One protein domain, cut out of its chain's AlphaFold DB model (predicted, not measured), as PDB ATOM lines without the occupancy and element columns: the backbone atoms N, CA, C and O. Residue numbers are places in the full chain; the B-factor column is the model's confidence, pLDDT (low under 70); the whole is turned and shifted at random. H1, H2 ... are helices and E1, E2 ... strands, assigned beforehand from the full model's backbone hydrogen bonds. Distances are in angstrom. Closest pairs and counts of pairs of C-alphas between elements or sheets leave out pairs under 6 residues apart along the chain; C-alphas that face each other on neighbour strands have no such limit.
ATOM      1  N   ALA A 253      66.584  -7.437  51.479       45.66
ATOM      2  CA  ALA A 253      66.202  -8.554  50.618       45.66
ATOM      3  C   ALA A 253      65.722  -9.791  51.405       45.66
ATOM      4  O   ALA A 253      64.825 -10.490  50.933       45.66
ATOM      5  N   GLU A 254      66.262 -10.049  52.601       49.12
ATOM      6  CA  GLU A 254      65.933 -11.263  53.364       49.12
ATOM      7  C   GLU A 254      64.546 -11.183  54.027       49.12
ATOM      8  O   GLU A 254      63.726 -12.093  53.860       49.12
ATOM      9  N   ASP A 255      64.202 -10.067  54.675       46.75
ATOM     10  CA  ASP A 255      62.927  -9.933  55.402       46.75
ATOM     11  C   ASP A 255      61.699  -9.896  54.468       46.75
ATOM     12  O   ASP A 255      60.647 -10.482  54.764       46.75
ATOM     13  N   TYR A 256      61.832  -9.294  53.281       44.41
ATOM     14  CA  TYR A 256      60.768  -9.284  52.268       44.41
ATOM     15  C   TYR A 256      60.521 -10.657  51.638       44.41
ATOM     16  O   TYR A 256      59.380 -11.001  51.281       44.41
ATOM     17  N   GLU A 257      61.570 -11.466  51.496       46.50
ATOM     18  CA  GLU A 257      61.429 -12.826  50.999       46.50
ATOM     19  C   GLU A 257      60.633 -13.676  51.995       46.50
ATOM     20  O   GLU A 257      59.736 -14.418  51.591       46.50
ATOM     21  N   HIS A 258      60.869 -13.507  53.298       49.25
ATOM     22  CA  HIS A 258      60.125 -14.205  54.346       49.25
ATOM     23  C   HIS A 258      58.638 -13.827  54.385       49.25
ATOM     24  O   HIS A 258      57.787 -14.723  54.444       49.25
ATOM     25  N   LEU A 259      58.298 -12.539  54.271       43.34
ATOM     26  CA  LEU A 259      56.899 -12.088  54.299       43.34
ATOM     27  C   LEU A 259      56.123 -12.536  53.049       43.34
ATOM     28  O   LEU A 259      55.001 -13.046  53.141       43.34
ATOM     29  N   SER A 260      56.741 -12.424  51.867       43.94
ATOM     30  CA  SER A 260      56.141 -12.892  50.612       43.94
ATOM     31  C   SER A 260      56.013 -14.419  50.552       43.94
ATOM     32  O   SER A 260      54.978 -14.923  50.102       43.94
ATOM     33  N   LYS A 261      56.995 -15.171  51.074       52.19
ATOM     34  CA  LYS A 261      56.905 -16.628  51.265       52.19
ATOM     35  C   LYS A 261      55.772 -16.989  52.226       52.19
ATOM     36  O   LYS A 261      54.979 -17.868  51.897       52.19
ATOM     37  N   GLY A 262      55.635 -16.296  53.359       51.69
ATOM     38  CA  GLY A 262      54.565 -16.530  54.337       51.69
ATOM     39  C   GLY A 262      53.161 -16.325  53.757       51.69
ATOM     40  O   GLY A 262      52.271 -17.161  53.944       51.69
ATOM     41  N   LEU A 263      52.971 -15.263  52.969       48.19
ATOM     42  CA  LEU A 263      51.695 -14.991  52.310       48.19
ATOM     43  C   LEU A 263      51.406 -15.984  51.172       48.19
ATOM     44  O   LEU A 263      50.295 -16.502  51.080       48.19
ATOM     45  N   MET A 264      52.406 -16.329  50.351       47.28
ATOM     46  CA  MET A 264      52.254 -17.379  49.334       47.28
ATOM     47  C   MET A 264      51.916 -18.740  49.951       47.28
ATOM     48  O   MET A 264      51.088 -19.467  49.404       47.28
ATOM     49  N   LEU A 265      52.532 -19.094  51.081       55.56
ATOM     50  CA  LEU A 265      52.220 -20.319  51.818       55.56
ATOM     51  C   LEU A 265      50.795 -20.285  52.378       55.56
ATOM     52  O   LEU A 265      50.092 -21.289  52.287       55.56
ATOM     53  N   SER A 266      50.339 -19.131  52.868       54.41
ATOM     54  CA  SER A 266      48.963 -18.943  53.338       54.41
ATOM     55  C   SER A 266      47.951 -19.097  52.200       54.41
ATOM     56  O   SER A 266      46.994 -19.853  52.336       54.41
ATOM     57  N   CYS A 267      48.204 -18.492  51.036       56.38
ATOM     58  CA  CYS A 267      47.367 -18.677  49.846       56.38
ATOM     59  C   CYS A 267      47.369 -20.133  49.359       56.38
ATOM     60  O   CYS A 267      46.318 -20.659  49.006       56.38
ATOM     61  N   LYS A 268      48.523 -20.819  49.377       64.12
ATOM     62  CA  LYS A 268      48.609 -22.252  49.048       64.12
ATOM     63  C   LYS A 268      47.815 -23.111  50.028       64.12
ATOM     64  O   LYS A 268      47.135 -24.034  49.592       64.12
ATOM     65  N   LYS A 269      47.883 -22.801  51.325       72.50
ATOM     66  CA  LYS A 269      47.134 -23.504  52.370       72.50
ATOM     67  C   LYS A 269      45.631 -23.303  52.200       72.50
ATOM     68  O   LYS A 269      44.913 -24.291  52.158       72.50
ATOM     69  N   ILE A 270      45.180 -22.062  52.001       66.00
ATOM     70  CA  ILE A 270      43.770 -21.748  51.723       66.00
ATOM     71  C   ILE A 270      43.305 -22.477  50.462       66.00
ATOM     72  O   ILE A 270      42.250 -23.100  50.473       66.00
ATOM     73  N   ASN A 271      44.104 -22.467  49.392       68.81
ATOM     74  CA  ASN A 271      43.750 -23.168  48.162       68.81
ATOM     75  C   ASN A 271      43.660 -24.689  48.374       68.81
ATOM     76  O   ASN A 271      42.733 -25.318  47.882       68.81
ATOM     77  N   ALA A 272      44.572 -25.282  49.150       76.12
ATOM     78  CA  ALA A 272      44.521 -26.702  49.501       76.12
ATOM     79  C   ALA A 272      43.318 -27.044  50.399       76.12
ATOM     80  O   ALA A 272      42.690 -28.085  50.222       76.12
ATOM     81  N   GLU A 273      42.970 -26.180  51.352       80.44
ATOM     82  CA  GLU A 273      41.775 -26.335  52.186       80.44
ATOM     83  C   GLU A 273      40.498 -26.227  51.343       80.44
ATOM     84  O   GLU A 273      39.616 -27.076  51.464       80.44
ATOM     85  N   MET A 274      40.428 -25.261  50.422       74.81
ATOM     86  CA  MET A 274      39.315 -25.114  49.481       74.81
ATOM     87  C   MET A 274      39.176 -26.323  48.549       74.81
ATOM     88  O   MET A 274      38.068 -26.835  48.391       74.81
ATOM     89  N   GLU A 275      40.280 -26.811  47.973       79.50
ATOM     90  CA  GLU A 275      40.286 -28.011  47.121       79.50
ATOM     91  C   GLU A 275      39.795 -29.259  47.864       79.50
ATOM     92  O   GLU A 275      39.203 -30.141  47.250       79.50
ATOM     93  N   ASN A 276      39.971 -29.318  49.187       84.94
ATOM     94  CA  ASN A 276      39.493 -30.427  50.010       84.94
ATOM     95  C   ASN A 276      38.049 -30.252  50.502       84.94
ATOM     96  O   ASN A 276      37.334 -31.242  50.662       84.94
ATOM     97  N   GLU A 277      37.614 -29.026  50.795       86.06
ATOM     98  CA  GLU A 277      36.324 -28.781  51.445       86.06
ATOM     99  C   GLU A 277      35.177 -28.613  50.443       86.06
ATOM    100  O   GLU A 277      34.083 -29.137  50.665       86.06
ATOM    101  N   ILE A 278      35.421 -27.969  49.297       86.88
ATOM    102  CA  ILE A 278      34.388 -27.757  48.271       86.88
ATOM    103  C   ILE A 278      33.821 -29.094  47.746       86.88
ATOM    104  O   ILE A 278      32.593 -29.223  47.702       86.88
ATOM    105  N   PRO A 279      34.631 -30.125  47.412       91.56
ATOM    106  CA  PRO A 279      34.095 -31.428  47.014       91.56
ATOM    107  C   PRO A 279      33.243 -32.093  48.092       91.56
ATOM    108  O   PRO A 279      32.203 -32.664  47.776       91.56
ATOM    109  N   LYS A 280      33.611 -31.982  49.374       91.81
ATOM    110  CA  LYS A 280      32.805 -32.547  50.469       91.81
ATOM    111  C   LYS A 280      31.435 -31.886  50.564       91.81
ATOM    112  O   LYS A 280      30.435 -32.590  50.699       91.81
ATOM    113  N   GLN A 281      31.384 -30.557  50.468       88.94
ATOM    114  CA  GLN A 281      30.121 -29.817  50.491       88.94
ATOM    115  C   GLN A 281      29.262 -30.154  49.266       88.94
ATOM    116  O   GLN A 281      28.071 -30.424  49.413       88.94
ATOM    117  N   MET A 282      29.868 -30.253  48.076       93.44
ATOM    118  CA  MET A 282      29.162 -30.680  46.863       93.44
ATOM    119  C   MET A 282      28.608 -32.105  46.994       93.44
ATOM    120  O   MET A 282      27.452 -32.356  46.669       93.44
ATOM    121  N   ASN A 283      29.387 -33.043  47.534       94.19
ATOM    122  CA  ASN A 283      28.937 -34.420  47.735       94.19
ATOM    123  C   ASN A 283      27.816 -34.522  48.777       94.19
ATOM    124  O   ASN A 283      26.881 -35.298  48.584       94.19
ATOM    125  N   ARG A 284      27.855 -33.706  49.840       94.12
ATOM    126  CA  ARG A 284      26.743 -33.582  50.795       94.12
ATOM    127  C   ARG A 284      25.478 -33.074  50.099       94.12
ATOM    128  O   ARG A 284      24.418 -33.669  50.264       94.12
ATOM    129  N   TYR A 285      25.608 -32.041  49.271       94.38
ATOM    130  CA  TYR A 285      24.502 -31.481  48.499       94.38
ATOM    131  C   TYR A 285      23.871 -32.506  47.540       94.38
ATOM    132  O   TYR A 285      22.652 -32.689  47.522       94.38
ATOM    133  N   LEU A 286      24.698 -33.237  46.787       94.69
ATOM    134  CA  LEU A 286      24.241 -34.301  45.890       94.69
ATOM    135  C   LEU A 286      23.604 -35.471  46.656       94.69
ATOM    136  O   LEU A 286      22.649 -36.069  46.165       94.69
ATOM    137  N   ALA A 287      24.087 -35.791  47.860       95.44
ATOM    138  CA  ALA A 287      23.494 -36.824  48.706       95.44
ATOM    139  C   ALA A 287      22.095 -36.435  49.212       95.44
ATOM    140  O   ALA A 287      21.193 -37.273  49.204       95.44
ATOM    141  N   GLU A 288      21.882 -35.174  49.594       95.81
ATOM    142  CA  GLU A 288      20.548 -34.672  49.947       95.81
ATOM    143  C   GLU A 288      19.585 -34.736  48.761       95.81
ATOM    144  O   GLU A 288      18.454 -35.194  48.910       95.81
ATOM    145  N   MET A 289      20.052 -34.343  47.571       96.19
ATOM    146  CA  MET A 289      19.276 -34.460  46.335       96.19
ATOM    147  C   MET A 289      18.895 -35.917  46.036       96.19
ATOM    148  O   MET A 289      17.736 -36.194  45.725       96.19
ATOM    149  N   LYS A 290      19.843 -36.860  46.156       96.69
ATOM    150  CA  LYS A 290      19.578 -38.301  45.999       96.69
ATOM    151  C   LYS A 290      18.539 -38.798  46.990       96.69
ATOM    152  O   LYS A 290      17.642 -39.535  46.603       96.69
ATOM    153  N   LYS A 291      18.656 -38.399  48.257       96.44
ATOM    154  CA  LYS A 291      17.704 -38.784  49.298       96.44
ATOM    155  C   LYS A 291      16.292 -38.310  48.947       96.44
ATOM    156  O   LYS A 291      15.383 -39.125  48.899       96.44
ATOM    157  N   GLU A 292      16.140 -37.026  48.614       96.06
ATOM    158  CA  GLU A 292      14.849 -36.440  48.225       96.06
ATOM    159  C   GLU A 292      14.238 -37.146  47.003       96.06
ATOM    160  O   GLU A 292      13.030 -37.376  46.954       96.06
ATOM    161  N   TRP A 293      15.067 -37.533  46.030       96.19
ATOM    162  CA  TRP A 293      14.623 -38.333  44.892       96.19
ATOM    163  C   TRP A 293      14.150 -39.729  45.309       96.19
ATOM    164  O   TRP A 293      13.041 -40.138  44.963       96.19
ATOM    165  N   ASN A 294      14.991 -40.468  46.033       95.06
ATOM    166  CA  ASN A 294      14.727 -41.857  46.396       95.06
ATOM    167  C   ASN A 294      13.444 -41.967  47.231       95.06
ATOM    168  O   ASN A 294      12.630 -42.856  46.981       95.06
ATOM    169  N   ASP A 295      13.224 -41.012  48.140       94.88
ATOM    170  CA  ASP A 295      12.015 -40.915  48.963       94.88
ATOM    171  C   ASP A 295      10.746 -40.689  48.109       94.88
ATOM    172  O   ASP A 295       9.671 -41.183  48.446       94.88
ATOM    173  N   ALA A 296      10.850 -39.967  46.985       94.31
ATOM    174  CA  ALA A 296       9.707 -39.590  46.146       94.31
ATOM    175  C   ALA A 296       9.355 -40.600  45.035       94.31
ATOM    176  O   ALA A 296       8.200 -40.646  44.583       94.31
ATOM    177  N   TYR A 297      10.338 -41.371  44.559       93.19
ATOM    178  CA  TYR A 297      10.193 -42.212  43.362       93.19
ATOM    179  C   TYR A 297      10.499 -43.696  43.587       93.19
ATOM    180  O   TYR A 297      10.183 -44.498  42.714       93.19
ATOM    181  N   GLY A 298      11.084 -44.085  44.724       91.94
ATOM    182  CA  GLY A 298      11.375 -45.485  45.065       91.94
ATOM    183  C   GLY A 298      12.526 -46.129  44.277       91.94
ATOM    184  O   GLY A 298      13.061 -47.143  44.717       91.94
ATOM    185  N   SER A 299      12.946 -45.531  43.161       94.06
ATOM    186  CA  SER A 299      14.146 -45.905  42.408       94.06
ATOM    187  C   SER A 299      15.306 -44.966  42.721       94.06
ATOM    188  O   SER A 299      15.108 -43.764  42.898       94.06
ATOM    189  N   GLU A 300      16.523 -45.511  42.760       96.81
ATOM    190  CA  GLU A 300      17.732 -44.755  43.096       96.81
ATOM    191  C   GLU A 300      18.027 -43.645  42.063       96.81
ATOM    192  O   GLU A 300      17.873 -43.846  40.863       96.81
ATOM    193  N   LEU A 301      18.483 -42.469  42.504       96.69
ATOM    194  CA  LEU A 301      19.151 -41.496  41.634       96.69
ATOM    195  C   LEU A 301      20.662 -41.698  41.693       96.69
ATOM    196  O   LEU A 301      21.274 -41.639  42.764       96.69
ATOM    197  N   ARG A 302      21.304 -41.849  40.537       96.62
ATOM    198  CA  ARG A 302      22.764 -41.945  40.459       96.62
ATOM    199  C   ARG A 302      23.349 -40.569  40.156       96.62
ATOM    200  O   ARG A 302      22.872 -39.863  39.279       96.62
ATOM    201  N   THR A 303      24.399 -40.182  40.873       96.00
ATOM    202  CA  THR A 303      25.146 -38.940  40.601       96.00
ATOM    203  C   THR A 303      26.636 -39.229  40.589       96.00
ATOM    204  O   THR A 303      27.077 -40.159  41.275       96.00
ATOM    205  N   SER A 304      27.412 -38.410  39.875       93.81
ATOM    206  CA  SER A 304      28.865 -38.383  40.035       93.81
ATOM    207  C   SER A 304      29.253 -38.011  41.475       93.81
ATOM    208  O   SER A 304      28.469 -37.417  42.219       93.81
ATOM    209  N   ASN A 305      30.457 -38.424  41.873       93.50
ATOM    210  CA  ASN A 305      31.066 -38.136  43.174       93.50
ATOM    211  C   ASN A 305      32.337 -37.302  42.939       93.50
ATOM    212  O   ASN A 305      33.436 -37.871  42.923       93.50
ATOM    213  N   PRO A 306      32.207 -35.998  42.629       91.88
ATOM    214  CA  PRO A 306      33.357 -35.155  42.333       91.88
ATOM    215  C   PRO A 306      34.363 -35.165  43.492       91.88
ATOM    216  O   PRO A 306      33.996 -35.013  44.656       91.88
ATOM    217  N   GLN A 307      35.642 -35.355  43.160       92.00
ATOM    218  CA  GLN A 307      36.747 -35.410  44.130       92.00
ATOM    219  C   GLN A 307      37.572 -34.120  44.168       92.00
ATOM    220  O   GLN A 307      38.346 -33.914  45.091       92.00
ATOM    221  N   THR A 308      37.428 -33.258  43.159       91.19
ATOM    222  CA  THR A 308      38.223 -32.029  42.994       91.19
ATOM    223  C   THR A 308      37.346 -30.870  42.537       91.19
ATOM    224  O   THR A 308      36.324 -31.095  41.879       91.19
ATOM    225  N   VAL A 309      37.755 -29.622  42.792       83.31
ATOM    226  CA  VAL A 309      37.016 -28.432  42.322       83.31
ATOM    227  C   VAL A 309      36.883 -28.430  40.797       83.31
ATOM    228  O   VAL A 309      35.836 -28.073  40.257       83.31
ATOM    229  N   LEU A 310      37.913 -28.906  40.089       81.94
ATOM    230  CA  LEU A 310      37.880 -29.037  38.633       81.94
ATOM    231  C   LEU A 310      36.807 -30.031  38.163       81.94
ATOM    232  O   LEU A 310      36.117 -29.753  37.185       81.94
ATOM    233  N   SER A 311      36.645 -31.165  38.857       84.69
ATOM    234  CA  SER A 311      35.604 -32.148  38.524       84.69
ATOM    235  C   SER A 311      34.189 -31.611  38.761       84.69
ATOM    236  O   SER A 311      33.291 -31.932  37.992       84.69
ATOM    237  N   ILE A 312      34.008 -30.738  39.760       86.38
ATOM    238  CA  ILE A 312      32.727 -30.068  40.036       86.38
ATOM    239  C   ILE A 312      32.368 -29.100  38.913       86.38
ATOM    240  O   ILE A 312      31.227 -29.086  38.463       86.38
ATOM    241  N   LYS A 313      33.336 -28.291  38.461       80.38
ATOM    242  CA  LYS A 313      33.106 -27.319  37.385       80.38
ATOM    243  C   LYS A 313      32.789 -27.997  36.058       80.38
ATOM    244  O   LYS A 313      31.881 -27.555  35.363       80.38
ATOM    245  N   LYS A 314      33.539 -29.053  35.726       79.69
ATOM    246  CA  LYS A 314      33.502 -29.658  34.394       79.69
ATOM    247  C   LYS A 314      32.296 -30.544  34.140       79.69
ATOM    248  O   LYS A 314      31.703 -30.390  33.086       79.69
ATOM    249  N   ASP A 315      31.960 -31.479  35.028       80.31
ATOM    250  CA  ASP A 315      30.913 -32.460  34.722       80.31
ATOM    251  C   ASP A 315      30.245 -32.989  36.005       80.31
ATOM    252  O   ASP A 315      30.738 -33.910  36.668       80.31
ATOM    253  N   ILE A 316      29.063 -32.457  36.329       90.94
ATOM    254  CA  ILE A 316      28.134 -33.149  37.230       90.94
ATOM    255  C   ILE A 316      27.263 -34.071  36.380       90.94
ATOM    256  O   ILE A 316      26.477 -33.606  35.556       90.94
ATOM    257  N   THR A 317      27.387 -35.380  36.592       92.44
ATOM    258  CA  THR A 317      26.558 -36.375  35.905       92.44
ATOM    259  C   THR A 317      25.420 -36.793  36.818       92.44
ATOM    260  O   THR A 317      25.666 -37.202  37.953       92.44
ATOM    261  N   VAL A 318      24.190 -36.737  36.319       94.88
ATOM    262  CA  VAL A 318      22.986 -37.212  37.002       94.88
ATOM    263  C   VAL A 318      22.314 -38.251  36.116       94.88
ATOM    264  O   VAL A 318      21.912 -37.963  34.997       94.88
ATOM    265  N   ALA A 319      22.215 -39.477  36.610       95.50
ATOM    266  CA  ALA A 319      21.667 -40.615  35.896       95.50
ATOM    267  C   ALA A 319      20.303 -40.989  36.495       95.50
ATOM    268  O   ALA A 319      20.213 -41.370  37.665       95.50
ATOM    269  N   ILE A 320      19.252 -40.858  35.683       94.94
ATOM    270  CA  ILE A 320      17.842 -41.043  36.046       94.94
ATOM    271  C   ILE A 320      17.388 -42.476  35.695       94.94
ATOM    272  O   ILE A 320      17.648 -42.939  34.584       94.94
ATOM    273  N   PRO A 321      16.691 -43.195  36.590       95.06
ATOM    274  CA  PRO A 321      16.179 -44.535  36.300       95.06
ATOM    275  C   PRO A 321      15.084 -44.525  35.218       95.06
ATOM    276  O   PRO A 321      14.193 -43.674  35.226       95.06
ATOM    277  N   ASN A 322      15.096 -45.503  34.307       92.56
ATOM    278  CA  ASN A 322      14.111 -45.622  33.221       92.56
ATOM    279  C   ASN A 322      12.666 -45.796  33.731       92.56
ATOM    280  O   ASN A 322      11.717 -45.380  33.059       92.56
ATOM    281  N   SER A 323      12.475 -46.397  34.910       92.31
ATOM    282  CA  SER A 323      11.161 -46.544  35.551       92.31
ATOM    283  C   SER A 323      10.467 -45.211  35.865       92.31
ATOM    284  O   SER A 323       9.236 -45.147  35.810       92.31
ATOM    285  N   PHE A 324      11.223 -44.132  36.105       92.31
ATOM    286  CA  PHE A 324      10.677 -42.799  36.382       92.31
ATOM    287  C   PHE A 324       9.783 -42.313  35.234       92.31
ATOM    288  O   PHE A 324       8.622 -41.957  35.455       92.31
ATOM    289  N   PHE A 325      10.277 -42.400  33.997       89.00
ATOM    290  CA  PHE A 325       9.560 -41.945  32.801       89.00
ATOM    291  C   PHE A 325       8.283 -42.750  32.521       89.00
ATOM    292  O   PHE A 325       7.349 -42.243  31.909       89.00
ATOM    293  N   ARG A 326       8.174 -43.986  33.028       84.19
ATOM    294  CA  ARG A 326       6.946 -44.786  32.870       84.19
ATOM    295  C   ARG A 326       5.800 -44.362  33.752       84.19
ATOM    296  O   ARG A 326       4.654 -44.652  33.415       84.19
ATOM    297  N   SER A 327       6.092 -43.711  34.871       83.00
ATOM    298  CA  SER A 327       5.064 -43.319  35.832       83.00
ATOM    299  C   SER A 327       4.107 -42.238  35.298       83.00
ATOM    300  O   SER A 327       3.225 -41.811  36.035       83.00
ATOM    301  N   GLN A 328       4.264 -41.802  34.033       67.81
ATOM    302  CA  GLN A 328       3.500 -40.736  33.363       67.81
ATOM    303  C   GLN A 328       3.448 -39.430  34.166       67.81
ATOM    304  O   GLN A 328       2.545 -38.611  34.002       67.81
ATOM    305  N   ARG A 329       4.429 -39.211  35.046       69.44
ATOM    306  CA  ARG A 329       4.569 -37.957  35.778       69.44
ATOM    307  C   ARG A 329       5.161 -36.923  34.830       69.44
ATOM    308  O   ARG A 329       6.357 -36.929  34.558       69.44
ATOM    309  N   VAL A 330       4.300 -36.055  34.311       64.44
ATOM    310  CA  VAL A 330       4.696 -34.907  33.495       64.44
ATOM    311  C   VAL A 330       5.209 -33.817  34.439       64.44
ATOM    312  O   VAL A 330       4.449 -33.305  35.258       64.44
ATOM    313  N   GLY A 331       6.503 -33.498  34.365       80.69
ATOM    314  CA  GLY A 331       7.107 -32.375  35.090       80.69
ATOM    315  C   GLY A 331       8.500 -32.662  35.648       80.69
ATOM    316  O   GLY A 331       8.883 -33.817  35.848       80.69
ATOM    317  N   LEU A 332       9.260 -31.595  35.915       86.00
ATOM    318  CA  LEU A 332      10.588 -31.714  36.508       86.00
ATOM    319  C   LEU A 332      10.486 -32.171  37.977       86.00
ATOM    320  O   LEU A 332       9.840 -31.498  38.786       86.00
ATOM    321  N   PRO A 333      11.160 -33.267  38.366       90.94
ATOM    322  CA  PRO A 333      11.275 -33.675  39.759       90.94
ATOM    323  C   PRO A 333      11.823 -32.567  40.653       90.94
ATOM    324  O   PRO A 333      12.864 -31.981  40.353       90.94
ATOM    325  N   ARG A 334      11.174 -32.337  41.803       89.81
ATOM    326  CA  ARG A 334      11.606 -31.333  42.791       89.81
ATOM    327  C   ARG A 334      13.071 -31.516  43.185       89.81
ATOM    328  O   ARG A 334      13.808 -30.538  43.219       89.81
ATOM    329  N   ALA A 335      13.520 -32.757  43.365       92.19
ATOM    330  CA  ALA A 335      14.917 -33.055  43.657       92.19
ATOM    331  C   ALA A 335      15.879 -32.464  42.603       92.19
ATOM    332  O   ALA A 335      16.885 -31.865  42.967       92.19
ATOM    333  N   LEU A 336      15.551 -32.533  41.306       92.19
ATOM    334  CA  LEU A 336      16.413 -32.009  40.239       92.19
ATOM    335  C   LEU A 336      16.424 -30.479  40.155       92.19
ATOM    336  O   LEU A 336      17.379 -29.918  39.628       92.19
ATOM    337  N   THR A 337      15.435 -29.785  40.731       89.12
ATOM    338  CA  THR A 337      15.465 -28.310  40.818       89.12
ATOM    339  C   THR A 337      16.647 -27.802  41.650       89.12
ATOM    340  O   THR A 337      17.129 -26.694  41.428       89.12
ATOM    341  N   ARG A 338      17.205 -28.639  42.540       89.25
ATOM    342  CA  ARG A 338      18.439 -28.341  43.285       89.25
ATOM    343  C   ARG A 338      19.663 -28.181  42.384       89.25
ATOM    344  O   ARG A 338      20.663 -27.621  42.819       89.25
ATOM    345  N   LEU A 339      19.621 -28.636  41.139       87.25
ATOM    346  CA  LEU A 339      20.730 -28.429  40.212       87.25
ATOM    347  C   LEU A 339      20.798 -26.990  39.680       87.25
ATOM    348  O   LEU A 339      21.864 -26.559  39.265       87.25
ATOM    349  N   ILE A 340      19.696 -26.236  39.730       83.44
ATOM    350  CA  ILE A 340      19.595 -24.869  39.194       83.44
ATOM    351  C   ILE A 340      20.579 -23.885  39.854       83.44
ATOM    352  O   ILE A 340      21.281 -23.188  39.124       83.44
ATOM    353  N   PRO A 341      20.696 -23.801  41.198       80.25
ATOM    354  CA  PRO A 341      21.646 -22.883  41.830       80.25
ATOM    355  C   PRO A 341      23.117 -23.301  41.667       80.25
ATOM    356  O   PRO A 341      24.008 -22.568  42.098       80.25
ATOM    357  N   LEU A 342      23.407 -24.469  41.083       78.81
ATOM    358  CA  LEU A 342      24.781 -24.895  40.852       78.81
ATOM    359  C   LEU A 342      25.345 -24.128  39.651       78.81
ATOM    360  O   LEU A 342      25.020 -24.411  38.503       78.81
ATOM    361  N   HIS A 343      26.234 -23.171  39.918       73.25
ATOM    362  CA  HIS A 343      27.034 -22.488  38.897       73.25
ATOM    363  C   HIS A 343      28.126 -23.415  38.333       73.25
ATOM    364  O   HIS A 343      29.320 -23.180  38.528       73.25
ATOM    365  N   VAL A 344      27.715 -24.508  37.693       78.81
ATOM    366  CA  VAL A 344      28.601 -25.455  37.009       78.81
ATOM    367  C   VAL A 344      28.581 -25.207  35.509       78.81
ATOM    368  O   VAL A 344      27.579 -24.743  34.972       78.81
ATOM    369  N   ASP A 345      29.684 -25.517  34.829       75.19
ATOM    370  CA  ASP A 345      29.801 -25.241  33.394       75.19
ATOM    371  C   ASP A 345      28.926 -26.210  32.582       75.19
ATOM    372  O   ASP A 345      28.415 -25.867  31.513       75.19
ATOM    373  N   LYS A 346      28.734 -27.432  33.097       83.50
ATOM    374  CA  LYS A 346      27.988 -28.491  32.420       83.50
ATOM    375  C   LYS A 346      27.379 -29.496  33.397       83.50
ATOM    376  O   LYS A 346      28.031 -30.006  34.311       83.50
ATOM    377  N   ILE A 347      26.113 -29.821  33.142       86.94
ATOM    378  CA  ILE A 347      25.372 -30.900  33.799       86.94
ATOM    379  C   ILE A 347      25.040 -31.934  32.729       86.94
ATOM    380  O   ILE A 347      24.379 -31.618  31.740       86.94
ATOM    381  N   LYS A 348      25.504 -33.170  32.921       89.44
ATOM    382  CA  LYS A 348      25.212 -34.297  32.033       89.44
ATOM    383  C   LYS A 348      24.080 -35.118  32.635       89.44
ATOM    384  O   LYS A 348      24.270 -35.764  33.663       89.44
ATOM    385  N   ILE A 349      22.919 -35.123  31.990       90.69
ATOM    386  CA  ILE A 349      21.802 -35.984  32.393       90.69
ATOM    387  C   ILE A 349      21.806 -37.230  31.515       90.69
ATOM    388  O   ILE A 349      21.804 -37.131  30.288       90.69
ATOM    389  N   THR A 350      21.829 -38.401  32.140       92.12
ATOM    390  CA  THR A 350      21.728 -39.698  31.462       92.12
ATOM    391  C   THR A 350      20.570 -40.504  32.031       92.12
ATOM    392  O   THR A 350      20.011 -40.155  33.071       92.12
ATOM    393  N   THR A 351      20.197 -41.594  31.363       92.56
ATOM    394  CA  THR A 351      19.265 -42.573  31.926       92.56
ATOM    395  C   THR A 351      19.931 -43.932  32.099       92.56
ATOM    396  O   THR A 351      20.970 -44.209  31.494       92.56
ATOM    397  N   TYR A 352      19.375 -44.779  32.964       93.12
ATOM    398  CA  TYR A 352      19.870 -46.139  33.151       93.12
ATOM    399  C   TYR A 352      18.743 -47.131  33.447       93.12
ATOM    400  O   TYR A 352      17.680 -46.763  33.946       93.12
ATOM    401  N   GLU A 353      19.001 -48.403  33.147       92.38
ATOM    402  CA  GLU A 353      18.059 -49.490  33.399       92.38
ATOM    403  C   GLU A 353      18.098 -49.909  34.872       92.38
ATOM    404  O   GLU A 353      19.123 -50.399  35.353       92.38
ATOM    405  N   ASP A 354      16.999 -49.694  35.595       93.25
ATOM    406  CA  ASP A 354      16.876 -50.005  37.022       93.25
ATOM    407  C   ASP A 354      16.098 -51.301  37.306       93.25
ATOM    408  O   ASP A 354      16.121 -51.781  38.437       93.25
ATOM    409  N   GLN A 355      15.462 -51.910  36.294       89.56
ATOM    410  CA  GLN A 355      14.699 -53.154  36.439       89.56
ATOM    411  C   GLN A 355      15.203 -54.235  35.465       89.56
ATOM    412  O   GLN A 355      14.817 -54.250  34.293       89.56
ATOM    413  N   PRO A 356      16.055 -55.177  35.919       85.06
ATOM    414  CA  PRO A 356      16.564 -56.234  35.051       85.06
ATOM    415  C   PRO A 356      15.426 -57.130  34.536       85.06
ATOM    416  O   PRO A 356      14.533 -57.512  35.286       85.06
ATOM    417  N   GLY A 357      15.473 -57.493  33.251       84.00
ATOM    418  CA  GLY A 357      14.522 -58.427  32.627       84.00
ATOM    419  C   GLY A 357      13.305 -57.779  31.965       84.00
ATOM    420  O   GLY A 357      12.564 -58.451  31.251       84.00
ATOM    421  N   HIS A 358      13.133 -56.471  32.111       77.44
ATOM    422  CA  HIS A 358      12.202 -55.721  31.291       77.44
ATOM    423  C   HIS A 358      13.012 -54.978  30.210       77.44
ATOM    424  O   HIS A 358      13.948 -54.242  30.510       77.44
ATOM    425  N   ASN A 359      12.679 -55.178  28.930       66.25
ATOM    426  CA  ASN A 359      13.279 -54.414  27.830       66.25
ATOM    427  C   ASN A 359      12.587 -53.055  27.761       66.25
ATOM    428  O   ASN A 359      11.481 -52.908  27.233       66.25
ATOM    429  N   LEU A 360      13.210 -52.084  28.403       65.50
ATOM    430  CA  LEU A 360      12.536 -50.899  28.881       65.50
ATOM    431  C   LEU A 360      12.973 -49.672  28.101       65.50
ATOM    432  O   LEU A 360      13.736 -48.828  28.554       65.50
ATOM    433  N   PHE A 361      12.411 -49.561  26.903       78.12
ATOM    434  CA  PHE A 361      12.556 -48.366  26.091       78.12
ATOM    435  C   PHE A 361      11.789 -47.208  26.729       78.12
ATOM    436  O   PHE A 361      10.560 -47.245  26.842       78.12
ATOM    437  N   VAL A 362      12.519 -46.174  27.146       81.19
ATOM    438  CA  VAL A 362      11.919 -44.877  27.459       81.19
ATOM    439  C   VAL A 362      11.342 -44.322  26.162       81.19
ATOM    440  O   VAL A 362      12.025 -44.304  25.133       81.19
ATOM    441  N   LYS A 363      10.068 -43.914  26.171       86.44
ATOM    442  CA  LYS A 363       9.475 -43.325  24.971       86.44
ATOM    443  C   LYS A 363      10.181 -42.008  24.691       86.44
ATOM    444  O   LYS A 363      10.386 -41.201  25.593       86.44
ATOM    445  N   PHE A 364      10.500 -41.787  23.423       83.19
ATOM    446  CA  PHE A 364      11.134 -40.554  22.978       83.19
ATOM    447  C   PHE A 364      10.361 -39.298  23.429       83.19
ATOM    448  O   PHE A 364      10.972 -38.342  23.899       83.19
ATOM    449  N   GLU A 365       9.028 -39.340  23.370       85.38
ATOM    450  CA  GLU A 365       8.157 -38.240  23.803       85.38
ATOM    451  C   GLU A 365       8.364 -37.867  25.280       85.38
ATOM    452  O   GLU A 365       8.473 -36.690  25.605       85.38
ATOM    453  N   ASP A 366       8.498 -38.856  26.170       85.81
ATOM    454  CA  ASP A 366       8.655 -38.612  27.611       85.81
ATOM    455  C   ASP A 366       9.999 -37.918  27.908       85.81
ATOM    456  O   ASP A 366      10.067 -36.982  28.707       85.81
ATOM    457  N   LEU A 367      11.067 -38.328  27.211       84.44
ATOM    458  CA  LEU A 367      12.379 -37.671  27.275       84.44
ATOM    459  C   LEU A 367      12.338 -36.251  26.710       84.44
ATOM    460  O   LEU A 367      12.960 -35.343  27.260       84.44
ATOM    461  N   PHE A 368      11.617 -36.053  25.608       84.81
ATOM    462  CA  PHE A 368      11.487 -34.748  24.975       84.81
ATOM    463  C   PHE A 368      10.750 -33.752  25.882       84.81
ATOM    464  O   PHE A 368      11.263 -32.659  26.123       84.81
ATOM    465  N   GLN A 369       9.617 -34.150  26.466       85.56
ATOM    466  CA  GLN A 369       8.860 -33.319  27.413       85.56
ATOM    467  C   GLN A 369       9.658 -33.007  28.686       85.56
ATOM    468  O   GLN A 369       9.621 -31.884  29.199       85.56
ATOM    469  N   PHE A 370      10.432 -33.978  29.180       87.94
ATOM    470  CA  PHE A 370      11.353 -33.760  30.293       87.94
ATOM    471  C   PHE A 370      12.419 -32.709  29.952       87.94
ATOM    472  O   PHE A 370      12.645 -31.787  30.734       87.94
ATOM    473  N   ASN A 371      13.033 -32.803  28.769       83.56
ATOM    474  CA  ASN A 371      14.043 -31.845  28.316       83.56
ATOM    475  C   ASN A 371      13.479 -30.432  28.136       83.56
ATOM    476  O   ASN A 371      14.151 -29.473  28.508       83.56
ATOM    477  N   LEU A 372      12.255 -30.292  27.616       84.56
ATOM    478  CA  LEU A 372      11.582 -28.991  27.540       84.56
ATOM    479  C   LEU A 372      11.394 -28.384  28.934       84.56
ATOM    480  O   LEU A 372      11.816 -27.255  29.170       84.56
ATOM    481  N   SER A 373      10.891 -29.179  29.885       84.62
ATOM    482  CA  SER A 373      10.720 -28.745  31.278       84.62
ATOM    483  C   SER A 373      12.044 -28.325  31.929       84.62
ATOM    484  O   SER A 373      12.071 -27.419  32.756       84.62
ATOM    485  N   PHE A 374      13.150 -28.987  31.571       81.88
ATOM    486  CA  PHE A 374      14.486 -28.648  32.061       81.88
ATOM    487  C   PHE A 374      15.003 -27.351  31.422       81.88
ATOM    488  O   PHE A 374      15.516 -26.485  32.122       81.88
ATOM    489  N   LYS A 375      14.835 -27.183  30.105       81.19
ATOM    490  CA  LYS A 375      15.285 -25.995  29.363       81.19
ATOM    491  C   LYS A 375      14.633 -24.713  29.879       81.19
ATOM    492  O   LYS A 375      15.335 -23.721  30.060       81.19
ATOM    493  N   ASP A 376      13.337 -24.756  30.177       79.50
ATOM    494  CA  ASP A 376      12.582 -23.595  30.665       79.50
ATOM    495  C   ASP A 376      13.071 -23.083  32.033       79.50
ATOM    496  O   ASP A 376      12.817 -21.937  32.398       79.50
ATOM    497  N   LEU A 377      13.812 -23.903  32.786       71.25
ATOM    498  CA  LEU A 377      14.378 -23.535  34.088       71.25
ATOM    499  C   LEU A 377      15.812 -23.000  34.010       71.25
ATOM    500  O   LEU A 377      16.246 -22.295  34.921       71.25
ATOM    501  N   PHE A 378      16.546 -23.300  32.936       69.31
ATOM    502  CA  PHE A 378      17.921 -22.839  32.716       69.31
ATOM    503  C   PHE A 378      17.937 -21.716  31.676       69.31
ATOM    504  O   PHE A 378      18.531 -21.823  30.604       69.31
ATOM    505  N   VAL A 379      17.263 -20.616  32.000       52.38
ATOM    506  CA  VAL A 379      17.280 -19.406  31.180       52.38
ATOM    507  C   VAL A 379      18.647 -18.719  31.363       52.38
ATOM    508  O   VAL A 379      19.032 -18.362  32.471       52.38
ATOM    509  N   GLU A 380      19.391 -18.598  30.258       49.94
ATOM    510  CA  GLU A 380      20.571 -17.742  29.998       49.94
ATOM    511  C   GLU A 380      22.022 -18.229  30.207       49.94
ATOM    512  O   GLU A 380      22.891 -17.624  29.579       49.94
ATOM    513  N   LYS A 381      22.375 -19.268  30.990       45.00
ATOM    514  CA  LYS A 381      23.824 -19.516  31.280       45.00
ATOM    515  C   LYS A 381      24.378 -20.940  31.234       45.00
ATOM    516  O   LYS A 381      25.592 -21.083  31.349       45.00
ATOM    517  N   LEU A 382      23.565 -21.978  31.044       45.94
ATOM    518  CA  LEU A 382      24.061 -23.359  31.026       45.94
ATOM    519  C   LEU A 382      23.795 -24.052  29.696       45.94
ATOM    520  O   LEU A 382      22.668 -24.111  29.209       45.94
ATOM    521  N   SER A 383      24.846 -24.645  29.148       45.34
ATOM    522  CA  SER A 383      24.752 -25.586  28.044       45.34
ATOM    523  C   SER A 383      24.472 -26.984  28.603       45.34
ATOM    524  O   SER A 383      25.354 -27.638  29.164       45.34
ATOM    525  N   VAL A 384      23.216 -27.421  28.500       44.62
ATOM    526  CA  VAL A 384      22.789 -28.772  28.882       44.62
ATOM    527  C   VAL A 384      23.093 -29.716  27.719       44.62
ATOM    528  O   VAL A 384      22.611 -29.505  26.608       44.62
ATOM    529  N   TYR A 385      23.907 -30.745  27.970       43.88
ATOM    530  CA  TYR A 385      24.336 -31.712  26.956       43.88
ATOM    531  C   TYR A 385      23.989 -33.150  27.362       43.88
ATOM    532  O   TYR A 385      24.262 -33.573  28.488       43.88
ATOM    533  N   CYS A 386      23.485 -33.922  26.398       41.94
ATOM    534  CA  CYS A 386      23.320 -35.377  26.458       41.94
ATOM    535  C   CYS A 386      24.248 -36.014  25.400       41.94
ATOM    536  O   CYS A 386      24.313 -35.510  24.284       41.94
ATOM    537  N   ASP A 387      25.006 -37.061  25.751       39.75
ATOM    538  CA  ASP A 387      26.165 -37.566  24.976       39.75
ATOM    539  C   ASP A 387      26.180 -39.107  24.903       39.75
ATOM    540  O   ASP A 387      26.177 -39.762  25.952       39.75
ATOM    541  N   ASP A 388      26.233 -39.661  23.683       43.06
ATOM    542  CA  ASP A 388      26.167 -41.078  23.305       43.06
ATOM    543  C   ASP A 388      27.518 -41.632  22.805       43.06
ATOM    544  O   ASP A 388      27.769 -41.823  21.620       43.06
ATOM    545  N   GLY A 389      28.432 -41.937  23.723       32.62
ATOM    546  CA  GLY A 389      29.781 -42.369  23.350       32.62
ATOM    547  C   GLY A 389      29.856 -43.643  22.487       32.62
ATOM    548  O   GLY A 389      29.843 -44.735  23.044       32.62
TER     549      GLY A 389
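AT A GLANCE: This is residues 253 to 389 of the 476 residues of an uncharacterized protein of Bimuria novae-zelandiae CBS 107.79 (UniProt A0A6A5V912). One long helix, H1, sticks out with residues 253 to 273 as a free arm; its remaining residues run along one side of a small body. This body holds the two-stranded parallel sheet of E1 and E2, three short helices and, on the far side from H1, the helix H5. The printed part has 137 residues, in the order H1, H2, E1, H3, H4, E2, H5, and is mostly helix. It is loose, with a radius of gyration of the C-alphas of 20.1 A, and spans 73 by 31 by 29 A.

HOW THE PARTS SIT: H1, residues 253 to 297, touches H2, residues 309 to 314, with residues 275 to 282 alone, at a steep tilt of 55 degrees, the same way; the closest C-alphas, of Glu 275 and Val 309, are 5.8 A apart. E1, residues 316 to 321, is near H1 and is the parallel neighbour of E2, residues 347 to 352, at 26 degrees; N 318 and O 348 are 2.8 A apart, within hydrogen-bond range. Residues 302 to 303 pair antiparallel with 318 to 319 of E1. Between the strands come H3, residues 322 to 326, and H4, residues 334 to 337: a strand-helix-strand unit, two parallel strands joined through helices, with a right-handed crossover. H4 touches H1 at residues 289 to 293 alone, closest at the C-alphas of Met 289 and Ala 335, 5.3 A. H5, residues 364 to 375, is close to H3 but not clearly touching, the C-alphas of Phe 325 and Asp 366 being 6.2 A apart; H5 is apart from H1. Every O i to N i+4 pair is within hydrogen-bond range in H2 and H5, 39 of 41 in H1 and 0 of 1 in H3, where 2 of 2 O i to N i+3 pairs are; H4 is too short for an i+4 pair.

IN THESE COORDINATES: H1 measures 65.7 A from C-alpha 253 at (66.202, -8.554, 50.618) to C-alpha 297. E1 measures 16.5 A, E2 16.2 A and H5 16.4 A, ending at C-alpha 375 at (15.285, -25.995, 29.363).

THE WHOLE: The C-alphas farthest apart, of Ala 253 and His 358, are 74.3 A apart. The printed part has no cut; the links H1 to H2 and E2 to H5 are long. The pLDDT is under 70 in 35 residues, among them 253 to 268 and 378 to 389.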